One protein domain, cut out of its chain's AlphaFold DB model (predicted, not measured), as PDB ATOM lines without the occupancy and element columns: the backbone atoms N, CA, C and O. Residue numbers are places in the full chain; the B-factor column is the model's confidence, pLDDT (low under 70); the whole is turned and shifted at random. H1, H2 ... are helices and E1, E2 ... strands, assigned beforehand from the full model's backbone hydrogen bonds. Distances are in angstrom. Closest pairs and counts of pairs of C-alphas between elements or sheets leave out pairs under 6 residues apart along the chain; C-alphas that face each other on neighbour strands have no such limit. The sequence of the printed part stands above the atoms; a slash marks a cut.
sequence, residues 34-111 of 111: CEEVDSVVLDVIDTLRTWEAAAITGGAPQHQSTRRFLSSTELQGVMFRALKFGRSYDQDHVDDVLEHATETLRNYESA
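AT A GLANCE: This is residues 34 to 111 of the 111 residues of the protein "DivIVA domain" of Actinomyces slackii (UniProt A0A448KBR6). Two long helices, H1 and H3, lie side by side and run the same way, and the chain between them travels back along the pair to start H3 near the beginning of H1. On that way back the short helix H2 packs on H3, and the three-residue strand E1 leads straight into H3. You have 78 residues printed, with three named helices and one named strand in the order H1, H2, E1, H3; the class is mostly helix. The whole is only just compact, close to loose, with a radius of gyration of the C-alphas of 13.5 A, and it is only just a rod, spanning 46 by 23 by 16 A.

IN THESE COORDINATES: Find C-alpha 34 at (4.578, -29.519, 2.354); from there H1, residues 34 to 57, runs 34.2 A to C-alpha 57 at (-29.151, -24.925, -0.910). Read on through residues 58 to 71, which hold no named element, to H2, residues 72 to 76. Further on comes E1, residues 88 to 90, which pairs with no named strand. H3 follows at once, residues 91 to 109, and covers 26.2 A before it ends at C-alpha 109 at (-20.895, -36.015, -7.552).

HOW THE PARTS SIT: Start with H1 and H3, which touch; their closest C-alphas, those of Trp 51 and Tyr 108, are 6.8 A apart. Their lines stand at a shallow tilt of 23 degrees, the same way, with centres 11.3 A apart. H2 touches H3, and H3 does so with residues 98 to 106 alone; look at Ser 72 and Thr 102, whose C-alphas are the closest at 4.8 A. H1 and H2 are near each other, with 5 pairs of C-alphas within 10 A. At the beginning of H1, the closest C-alphas of H1 and E1, those of Cys 34 and Ser 88, are 5.2 A apart. H2 and E1 are apart, while E1 and H3 meet only through their link. In the backbones of H1, H2 and H3, every O i to N i+4 pair is within hydrogen-bond range.

THE WHOLE: The two C-alphas farthest apart are those of Gly 58 and Phe 85, at 46.5 A. The printed part runs from residue 34 to residue 111, the chain's last, and has no cut. The links from H1 to H2, 14 residues, and from H2 to E1, 11 residues, are long; the link from E1 to H3 is tight. In the B-factor column you will find a mean pLDDT of 85.2 over the printed part, with values under 70 at residues 84 to 87.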
ATOM      1  N   CYS A  34       5.598 -30.186   1.549       85.50
ATOM      2  CA  CYS A  34       4.578 -29.519   2.354       85.50
ATOM      3  C   CYS A  34       3.870 -28.397   1.590       85.50
ATOM      4  O   CYS A  34       2.661 -28.269   1.724       85.50
ATOM      5  N   GLU A  35       4.583 -27.616   0.773       86.12
ATOM      6  CA  GLU A  35       3.970 -26.496   0.049       86.12
ATOM      7  C   GLU A  35       2.996 -26.991  -1.028       86.12
ATOM      8  O   GLU A  35       1.928 -26.411  -1.231       86.12
ATOM      9  N   GLU A  36       3.349 -28.088  -1.703       88.75
ATOM     10  CA  GLU A  36       2.506 -28.696  -2.733       88.75
ATOM     11  C   GLU A  36       1.267 -29.353  -2.116       88.75
ATOM     12  O   GLU A  36       0.148 -29.124  -2.582       88.75
ATOM     13  N   VAL A  37       1.455 -30.104  -1.027       88.75
ATOM     14  CA  VAL A  37       0.361 -30.727  -0.272       88.75
ATOM     15  C   VAL A  37      -0.578 -29.671   0.295       88.75
ATOM     16  O   VAL A  37      -1.781 -29.771   0.081       88.75
ATOM     17  N   ASP A  38      -0.058 -28.629   0.946       89.31
ATOM     18  CA  ASP A  38      -0.883 -27.561   1.520       89.31
ATOM     19  C   ASP A  38      -1.694 -26.846   0.428       89.31
ATOM     20  O   ASP A  38      -2.870 -26.525   0.620       89.31
ATOM     21  N   SER A  39      -1.099 -26.625  -0.751       91.31
ATOM     22  CA  SER A  39      -1.806 -26.028  -1.885       91.31
ATOM     23  C   SER A  39      -2.986 -26.889  -2.335       91.31
ATOM     24  O   SER A  39      -4.084 -26.350  -2.494       91.31
ATOM     25  N   VAL A  40      -2.775 -28.197  -2.515       90.31
ATOM     26  CA  VAL A  40      -3.829 -29.136  -2.929       90.31
ATOM     27  C   VAL A  40      -4.890 -29.278  -1.848       90.31
ATOM     28  O   VAL A  40      -6.074 -29.195  -2.154       90.31
ATOM     29  N   VAL A  41      -4.502 -29.419  -0.580       90.69
ATOM     30  CA  VAL A  41      -5.442 -29.505   0.546       90.69
ATOM     31  C   VAL A  41      -6.346 -28.280   0.586       90.69
ATOM     32  O   VAL A  41      -7.555 -28.416   0.734       90.69
ATOM     33  N   LEU A  42      -5.805 -27.080   0.375       91.56
ATOM     34  CA  LEU A  42      -6.617 -25.868   0.329       91.56
ATOM     35  C   LEU A  42      -7.557 -25.813  -0.896       91.56
ATOM     36  O   LEU A  42      -8.657 -25.271  -0.779       91.56
ATOM     37  N   ASP A  43      -7.171 -26.377  -2.044       92.56
ATOM     38  CA  ASP A  43      -8.071 -26.545  -3.200       92.56
ATOM     39  C   ASP A  43      -9.200 -27.546  -2.893       92.56
ATOM     40  O   ASP A  43     -10.364 -27.307  -3.231       92.56
ATOM     41  N   VAL A  44      -8.891 -28.630  -2.178       91.06
ATOM     42  CA  VAL A  44      -9.881 -29.610  -1.708       91.06
ATOM     43  C   VAL A  44     -10.836 -28.984  -0.692       91.06
ATOM     44  O   VAL A  44     -12.044 -29.148  -0.839       91.06
ATOM     45  N   ILE A  45     -10.336 -28.227   0.295       91.56
ATOM     46  CA  ILE A  45     -11.161 -27.507   1.283       91.56
ATOM     47  C   ILE A  45     -12.175 -26.618   0.564       91.56
ATOM     48  O   ILE A  45     -13.359 -26.620   0.904       91.56
ATOM     49  N   ASP A  46     -11.727 -25.866  -0.440       91.12
ATOM     50  CA  ASP A  46     -12.590 -24.956  -1.184       91.12
ATOM     51  C   ASP A  46     -13.642 -25.685  -2.033       91.12
ATOM     52  O   ASP A  46     -14.819 -25.300  -2.076       91.12
ATOM     53  N   THR A  47     -13.230 -26.787  -2.657       91.12
ATOM     54  CA  THR A  47     -14.116 -27.664  -3.422       91.12
ATOM     55  C   THR A  47     -15.186 -28.273  -2.510       91.12
ATOM     56  O   THR A  47     -16.378 -28.148  -2.798       91.12
ATOM     57  N   LEU A  48     -14.793 -28.861  -1.373       89.69
ATOM     58  CA  LEU A  48     -15.710 -29.429  -0.379       89.69
ATOM     59  C   LEU A  48     -16.676 -28.372   0.150       89.69
ATOM     60  O   LEU A  48     -17.879 -28.599   0.175       89.69
ATOM     61  N   ARG A  49     -16.180 -27.177   0.482       89.62
ATOM     62  CA  ARG A  49     -17.017 -26.069   0.958       89.62
ATOM     63  C   ARG A  49     -18.088 -25.676  -0.059       89.62
ATOM     64  O   ARG A  49     -19.219 -25.354   0.306       89.62
ATOM     65  N   THR A  50     -17.732 -25.692  -1.338       90.56
ATOM     66  CA  THR A  50     -18.661 -25.396  -2.427       90.56
ATOM     67  C   THR A  50     -19.742 -26.478  -2.547       90.56
ATOM     68  O   THR A  50     -20.918 -26.144  -2.701       90.56
ATOM     69  N   TRP A  51     -19.371 -27.757  -2.431       89.56
ATOM     70  CA  TRP A  51     -20.319 -28.878  -2.410       89.56
ATOM     71  C   TRP A  51     -21.218 -28.875  -1.172       89.56
ATOM     72  O   TRP A  51     -22.423 -29.076  -1.293       89.56
ATOM     73  N   GLU A  52     -20.678 -28.565   0.004       88.94
ATOM     74  CA  GLU A  52     -21.446 -28.418   1.245       88.94
ATOM     75  C   GLU A  52     -22.492 -27.304   1.127       88.94
ATOM     76  O   GLU A  52     -23.666 -27.503   1.447       88.94
ATOM     77  N   ALA A  53     -22.103 -26.133   0.612       87.25
ATOM     78  CA  ALA A  53     -23.029 -25.025   0.385       87.25
ATOM     79  C   ALA A  53     -24.122 -25.385  -0.640       87.25
ATOM     80  O   ALA A  53     -25.290 -25.015  -0.475       87.25
ATOM     81  N   ALA A  54     -23.759 -26.130  -1.684       87.00
ATOM     82  CA  ALA A  54     -24.695 -26.638  -2.681       87.00
ATOM     83  C   ALA A  54     -25.687 -27.644  -2.080       87.00
ATOM     84  O   ALA A  54     -26.890 -27.517  -2.301       87.00
ATOM     85  N   ALA A  55     -25.213 -28.560  -1.232       84.25
ATOM     86  CA  ALA A  55     -26.048 -29.523  -0.519       84.25
ATOM     87  C   ALA A  55     -27.050 -28.840   0.430       84.25
ATOM     88  O   ALA A  55     -28.201 -29.261   0.514       84.25
ATOM     89  N   ILE A  56     -26.653 -27.747   1.095       84.06
ATOM     90  CA  ILE A  56     -27.550 -26.949   1.952       84.06
ATOM     91  C   ILE A  56     -28.623 -26.228   1.125       84.06
ATOM     92  O   ILE A  56     -29.773 -26.121   1.545       84.06
ATOM     93  N   THR A  57     -28.248 -25.703  -0.043       83.88
ATOM     94  CA  THR A  57     -29.151 -24.925  -0.910       83.88
ATOM     95  C   THR A  57     -29.969 -25.785  -1.877       83.88
ATOM     96  O   THR A  57     -30.891 -25.268  -2.507       83.88
ATOM     97  N   GLY A  58     -29.667 -27.085  -1.984       78.75
ATOM     98  CA  GLY A  58     -30.287 -28.010  -2.936       78.75
ATOM     99  C   GLY A  58     -29.958 -27.686  -4.399       78.75
ATOM    100  O   GLY A  58     -30.751 -27.987  -5.289       78.75
ATOM    101  N   GLY A  59     -28.836 -27.005  -4.638       80.38
ATOM    102  CA  GLY A  59     -28.405 -26.537  -5.953       80.38
ATOM    103  C   GLY A  59     -27.132 -27.224  -6.439       80.38
ATOM    104  O   GLY A  59     -26.584 -28.097  -5.776       80.38
ATOM    105  N   ALA A  60     -26.639 -26.806  -7.604       79.75
ATOM    106  CA  ALA A  60     -25.337 -27.243  -8.104       79.75
ATOM    107  C   ALA A  60     -24.189 -26.488  -7.400       79.75
ATOM    108  O   ALA A  60     -24.366 -25.312  -7.053       79.75
ATOM    109  N   PRO A  61     -23.007 -27.111  -7.230       82.88
ATOM    110  CA  PRO A  61     -21.813 -26.432  -6.737       82.88
ATOM    111  C   PRO A  61     -21.468 -25.234  -7.621       82.88
ATOM    112  O   PRO A  61     -21.255 -25.359  -8.825       82.88
ATOM    113  N   GLN A  62     -21.416 -24.051  -7.011       78.69
ATOM    114  CA  GLN A  62     -20.966 -22.828  -7.668       78.69
ATOM    115  C   GLN A  62     -19.620 -22.447  -7.093       78.69
ATOM    116  O   GLN A  62     -19.536 -22.062  -5.928       78.69
ATOM    117  N   HIS A  63     -18.580 -22.557  -7.909       77.69
ATOM    118  CA  HIS A  63     -17.237 -22.212  -7.486       77.69
ATOM    119  C   HIS A  63     -17.159 -20.717  -7.139       77.69
ATOM    120  O   HIS A  63     -17.247 -19.852  -8.009       77.69
ATOM    121  N   GLN A  64     -17.064 -20.426  -5.842       72.62
ATOM    122  CA  GLN A  64     -17.077 -19.064  -5.294       72.62
ATOM    123  C   GLN A  64     -15.673 -18.485  -5.086       72.62
ATOM    124  O   GLN A  64     -15.541 -17.310  -4.741       72.62
ATOM    125  N   SER A  65     -14.634 -19.286  -5.307       77.62
ATOM    126  CA  SER A  65     -13.245 -18.911  -5.064       77.62
ATOM    127  C   SER A  65     -12.440 -18.907  -6.357       77.62
ATOM    128  O   SER A  65     -12.874 -19.399  -7.390       77.62
ATOM    129  N   THR A  66     -11.239 -18.337  -6.302       82.81
ATOM    130  CA  THR A  66     -10.290 -18.327  -7.427       82.81
ATOM    131  C   THR A  66      -9.368 -19.549  -7.445       82.81
ATOM    132  O   THR A  66      -8.415 -19.575  -8.223       82.81
ATOM    133  N   ARG A  67      -9.583 -20.504  -6.531       85.00
ATOM    134  CA  ARG A  67      -8.798 -21.739  -6.410       85.00
ATOM    135  C   ARG A  67      -9.148 -22.728  -7.511       85.00
ATOM    136  O   ARG A  67      -9.906 -22.410  -8.415       85.00
ATOM    137  N   ARG A  68      -8.540 -23.908  -7.502       86.12
ATOM    138  CA  ARG A  68      -8.945 -24.960  -8.429       86.12
ATOM    139  C   ARG A  68     -10.137 -25.714  -7.850       86.12
ATOM    140  O   ARG A  68     -10.072 -26.190  -6.723       86.12
ATOM    141  N   PHE A  69     -11.194 -25.861  -8.642       87.50
ATOM    142  CA  PHE A  69     -12.288 -26.772  -8.327       87.50
ATOM    143  C   PHE A  69     -11.890 -28.191  -8.749       87.50
ATOM    144  O   PHE A  69     -11.720 -28.441  -9.943       87.50
ATOM    145  N   LEU A  70     -11.670 -29.082  -7.780       90.00
ATOM    146  CA  LEU A  70     -11.158 -30.434  -8.012       90.00
ATOM    147  C   LEU A  70     -12.294 -31.460  -8.051       90.00
ATOM    148  O   LEU A  70     -13.093 -31.547  -7.125       90.00
ATOM    149  N   SER A  71     -12.345 -32.281  -9.098       88.19
ATOM    150  CA  SER A  71     -13.206 -33.472  -9.110       88.19
ATOM    151  C   SER A  71     -12.583 -34.645  -8.347       88.19
ATOM    152  O   SER A  71     -11.364 -34.700  -8.152       88.19
ATOM    153  N   SER A  72     -13.400 -35.638  -7.984       88.56
ATOM    154  CA  SER A  72     -12.920 -36.881  -7.356       88.56
ATOM    155  C   SER A  72     -11.847 -37.591  -8.200       88.56
ATOM    156  O   SER A  72     -10.885 -38.145  -7.674       88.56
ATOM    157  N   THR A  73     -11.973 -37.536  -9.528       89.38
ATOM    158  CA  THR A  73     -11.020 -38.160 -10.460       89.38
ATOM    159  C   THR A  73      -9.713 -37.376 -10.555       89.38
ATOM    160  O   THR A  73      -8.644 -37.975 -10.641       89.38
ATOM    161  N   GLU A  74      -9.779 -36.043 -10.531       89.88
ATOM    162  CA  GLU A  74      -8.576 -35.210 -10.517       89.88
ATOM    163  C   GLU A  74      -7.799 -35.382  -9.218       89.88
ATOM    164  O   GLU A  74      -6.583 -35.531  -9.279       89.88
ATOM    165  N   LEU A  75      -8.493 -35.416  -8.076       88.00
ATOM    166  CA  LEU A  75      -7.867 -35.583  -6.768       88.00
ATOM    167  C   LEU A  75      -7.143 -36.929  -6.648       88.00
ATOM    168  O   LEU A  75      -5.994 -36.970  -6.221       88.00
ATOM    169  N   GLN A  76      -7.770 -38.008  -7.123       88.38
ATOM    170  CA  GLN A  76      -7.168 -39.344  -7.159       88.38
ATOM    171  C   GLN A  76      -5.907 -39.419  -8.040       88.38
ATOM    172  O   GLN A  76      -5.064 -40.294  -7.850       88.38
ATOM    173  N   GLY A  77      -5.786 -38.531  -9.030       86.50
ATOM    174  CA  GLY A  77      -4.634 -38.453  -9.927       86.50
ATOM    175  C   GLY A  77      -3.536 -37.489  -9.472       86.50
ATOM    176  O   GLY A  77      -2.536 -37.361 -10.184       86.50
ATOM    177  N   VAL A  78      -3.703 -36.789  -8.345       87.69
ATOM    178  CA  VAL A  78      -2.693 -35.852  -7.839       87.69
ATOM    179  C   VAL A  78      -1.469 -36.628  -7.376       87.69
ATOM    180  O   VAL A  78      -1.549 -37.468  -6.491       87.69
ATOM    181  N   MET A  79      -0.319 -36.310  -7.964       84.56
ATOM    182  CA  MET A  79       0.975 -36.861  -7.571       84.56
ATOM    183  C   MET A  79       1.817 -35.737  -6.985       84.56
ATOM    184  O   MET A  79       2.103 -34.769  -7.688       84.56
ATOM    185  N   PHE A  80       2.236 -35.878  -5.732       86.31
ATOM    186  CA  PHE A  80       3.116 -34.907  -5.088       86.31
ATOM    187  C   PHE A  80       4.579 -35.225  -5.354       86.31
ATOM    188  O   PHE A  80       5.004 -36.381  -5.458       86.31
ATOM    189  N   ARG A  81       5.396 -34.180  -5.395       82.50
ATOM    190  CA  ARG A  81       6.839 -34.319  -5.441       82.50
ATOM    191  C   ARG A  81       7.353 -34.852  -4.107       82.50
ATOM    192  O   ARG A  81       7.248 -34.203  -3.069       82.50
ATOM    193  N   ALA A  82       8.003 -36.011  -4.153       78.31
ATOM    194  CA  ALA A  82       8.770 -36.518  -3.023       78.31
ATOM    195  C   ALA A  82      10.039 -35.674  -2.819       78.31
ATOM    196  O   ALA A  82      10.852 -35.512  -3.742       78.31
ATOM    197  N   LEU A  83      10.235 -35.149  -1.609       70.12
ATOM    198  CA  LEU A  83      11.436 -34.399  -1.254       70.12
ATOM    199  C   LEU A  83      12.439 -35.296  -0.529       70.12
ATOM    200  O   LEU A  83      12.126 -35.974   0.445       70.12
ATOM    201  N   LYS A  84      13.698 -35.264  -0.987       62.44
ATOM    202  CA  LYS A  84      14.795 -35.999  -0.336       62.44
ATOM    203  C   LYS A  84      15.340 -35.301   0.910       62.44
ATOM    204  O   LYS A  84      15.914 -35.972   1.756       62.44
ATOM    205  N   PHE A  85      15.166 -33.985   1.033       61.28
ATOM    206  CA  PHE A  85      15.643 -33.183   2.162       61.28
ATOM    207  C   PHE A  85      14.670 -32.025   2.420       61.28
ATOM    208  O   PHE A  85      14.385 -31.273   1.491       61.28
ATOM    209  N   GLY A  86      14.193 -31.851   3.656       65.50
ATOM    210  CA  GLY A  86      13.342 -30.716   4.035       65.50
ATOM    211  C   GLY A  86      12.240 -31.070   5.032       65.50
ATOM    212  O   GLY A  86      12.176 -32.189   5.532       65.50
ATOM    213  N   ARG A  87      11.373 -30.089   5.320       68.19
ATOM    214  CA  ARG A  87      10.072 -30.346   5.950       68.19
ATOM    215  C   ARG A  87       9.204 -31.067   4.927       68.19
ATOM    216  O   ARG A  87       9.068 -30.587   3.806       68.19
ATOM    217  N   SER A  88       8.658 -32.205   5.321       82.38
ATOM    218  CA  SER A  88       7.794 -33.006   4.466       82.38
ATOM    219  C   SER A  88       6.641 -33.573   5.277       82.38
ATOM    220  O   SER A  88       6.770 -33.747   6.495       82.38
ATOM    221  N   TYR A  89       5.521 -33.842   4.619       86.38
ATOM    222  CA  TYR A  89       4.431 -34.583   5.240       86.38
ATOM    223  C   TYR A  89       4.604 -36.084   5.023       86.38
ATOM    224  O   TYR A  89       5.174 -36.523   4.024       86.38
ATOM    225  N   ASP A  90       4.137 -36.848   6.004       85.50
ATOM    226  CA  ASP A  90       4.040 -38.305   5.970       85.50
ATOM    227  C   ASP A  90       3.131 -38.730   4.802       85.50
ATOM    228  O   ASP A  90       1.984 -38.286   4.729       85.50
ATOM    229  N   GLN A  91       3.673 -39.513   3.861       86.38
ATOM    230  CA  GLN A  91       2.972 -39.878   2.624       86.38
ATOM    231  C   GLN A  91       1.701 -40.665   2.912       86.38
ATOM    232  O   GLN A  91       0.645 -40.276   2.428       86.38
ATOM    233  N   ASP A  92       1.795 -41.688   3.764       85.88
ATOM    234  CA  ASP A  92       0.658 -42.532   4.137       85.88
ATOM    235  C   ASP A  92      -0.471 -41.679   4.734       85.88
ATOM    236  O   ASP A  92      -1.628 -41.794   4.342       85.88
ATOM    237  N   HIS A  93      -0.130 -40.749   5.633       86.00
ATOM    238  CA  HIS A  93      -1.126 -39.866   6.235       86.00
ATOM    239  C   HIS A  93      -1.754 -38.886   5.232       86.00
ATOM    240  O   HIS A  93      -2.945 -38.602   5.320       86.00
ATOM    241  N   VAL A  94      -0.972 -38.334   4.299       87.25
ATOM    242  CA  VAL A  94      -1.508 -37.450   3.252       87.25
ATOM    243  C   VAL A  94      -2.413 -38.231   2.304       87.25
ATOM    244  O   VAL A  94      -3.512 -37.767   2.000       87.25
ATOM    245  N   ASP A  95      -1.992 -39.418   1.879       88.38
ATOM    246  CA  ASP A  95      -2.746 -40.257   0.953       88.38
ATOM    247  C   ASP A  95      -4.068 -40.732   1.577       88.38
ATOM    248  O   ASP A  95      -5.106 -40.639   0.922       88.38
ATOM    249  N   ASP A  96      -4.081 -41.106   2.863       89.56
ATOM    250  CA  ASP A  96      -5.306 -41.450   3.605       89.56
ATOM    251  C   ASP A  96      -6.319 -40.289   3.626       89.56
ATOM    252  O   ASP A  96      -7.528 -40.476   3.445       89.56
ATOM    253  N   VAL A  97      -5.834 -39.063   3.840       87.75
ATOM    254  CA  VAL A  97      -6.672 -37.856   3.883       87.75
ATOM    255  C   VAL A  97      -7.254 -37.544   2.509       87.75
ATOM    256  O   VAL A  97      -8.440 -37.222   2.391       87.75
ATOM    257  N   LEU A  98      -6.442 -37.652   1.458       89.94
ATOM    258  CA  LEU A  98      -6.870 -37.381   0.087       89.94
ATOM    259  C   LEU A  98      -7.786 -38.474  -0.458       89.94
ATOM    260  O   LEU A  98      -8.724 -38.161  -1.196       89.94
ATOM    261  N   GLU A  99      -7.579 -39.733  -0.071       90.62
ATOM    262  CA  GLU A  99      -8.510 -40.823  -0.360       90.62
ATOM    263  C   GLU A  99      -9.873 -40.522   0.266       90.62
ATOM    264  O   GLU A  99     -10.899 -40.567  -0.415       90.62
ATOM    265  N   HIS A 100      -9.898 -40.117   1.536       89.44
ATOM    266  CA  HIS A 100     -11.147 -39.821   2.226       89.44
ATOM    267  C   HIS A 100     -11.877 -38.591   1.644       89.44
ATOM    268  O   HIS A 100     -13.105 -38.590   1.482       89.44
ATOM    269  N   ALA A 101     -11.127 -37.562   1.238       89.44
ATOM    270  CA  ALA A 101     -11.667 -36.438   0.476       89.44
ATOM    271  C   ALA A 101     -12.219 -36.878  -0.894       89.44
ATOM    272  O   ALA A 101     -13.294 -36.435  -1.300       89.44
ATOM    273  N   THR A 102     -11.527 -37.787  -1.587       91.25
ATOM    274  CA  THR A 102     -11.950 -38.344  -2.882       91.25
ATOM    275  C   THR A 102     -13.256 -39.127  -2.759       91.25
ATOM    276  O   THR A 102     -14.159 -38.943  -3.578       91.25
ATOM    277  N   GLU A 103     -13.379 -39.977  -1.737       89.69
ATOM    278  CA  GLU A 103     -14.619 -40.690  -1.409       89.69
ATOM    279  C   GLU A 103     -15.771 -39.700  -1.185       89.69
ATOM    280  O   GLU A 103     -16.864 -39.867  -1.728       89.69
ATOM    281  N   THR A 104     -15.509 -38.625  -0.440       89.00
ATOM    282  CA  THR A 104     -16.511 -37.602  -0.126       89.00
ATOM    283  C   THR A 104     -16.966 -36.836  -1.369       89.00
ATOM    284  O   THR A 104     -18.169 -36.708  -1.605       89.00
ATOM    285  N   LEU A 105     -16.031 -36.382  -2.209       88.69
ATOM    286  CA  LEU A 105     -16.354 -35.715  -3.474       88.69
ATOM    287  C   LEU A 105     -17.149 -36.633  -4.404       88.69
ATOM    288  O   LEU A 105     -18.138 -36.202  -4.988       88.69
ATOM    289  N   ARG A 106     -16.781 -37.915  -4.491       89.00
ATOM    290  CA  ARG A 106     -17.503 -38.900  -5.304       89.00
ATOM    291  C   ARG A 106     -18.949 -39.084  -4.843       89.00
ATOM    292  O   ARG A 106     -19.834 -39.254  -5.682       89.00
ATOM    293  N   ASN A 107     -19.193 -39.041  -3.533       87.69
ATOM    294  CA  ASN A 107     -20.545 -39.107  -2.981       87.69
ATOM    295  C   ASN A 107     -21.371 -37.881  -3.383       87.69
ATOM    296  O   ASN A 107     -22.513 -38.047  -3.796       87.69
ATOM    297  N   TYR A 108     -20.792 -36.678  -3.324       85.56
ATOM    298  CA  TYR A 108     -21.460 -35.455  -3.777       85.56
ATOM    299  C   TYR A 108     -21.710 -35.428  -5.290       85.56
ATOM    300  O   TYR A 108     -22.776 -35.011  -5.726       85.56
ATOM    301  N   GLU A 109     -20.762 -35.912  -6.093       85.19
ATOM    302  CA  GLU A 109     -20.895 -36.015  -7.552       85.19
ATOM    303  C   GLU A 109     -21.958 -37.037  -7.990       85.19
ATOM    304  O   GLU A 109     -22.478 -36.948  -9.102       85.19
ATOM    305  N   SER A 110     -22.265 -38.015  -7.133       82.25
ATOM    306  CA  SER A 110     -23.238 -39.082  -7.406       82.25
ATOM    307  C   SER A 110     -24.619 -38.842  -6.776       82.25
ATOM    308  O   SER A 110     -25.504 -39.680  -6.970       82.25
ATOM    309  N   ALA A 111     -24.786 -37.764  -6.000       71.25
ATOM    310  CA  ALA A 111     -26.020 -37.401  -5.294       71.25
ATOM    311  C   ALA A 111     -26.960 -36.557  -6.167       71.25
ATOM    312  O   ALA A 111     -28.188 -36.797  -6.082       71.25
TER     313      ALA A 111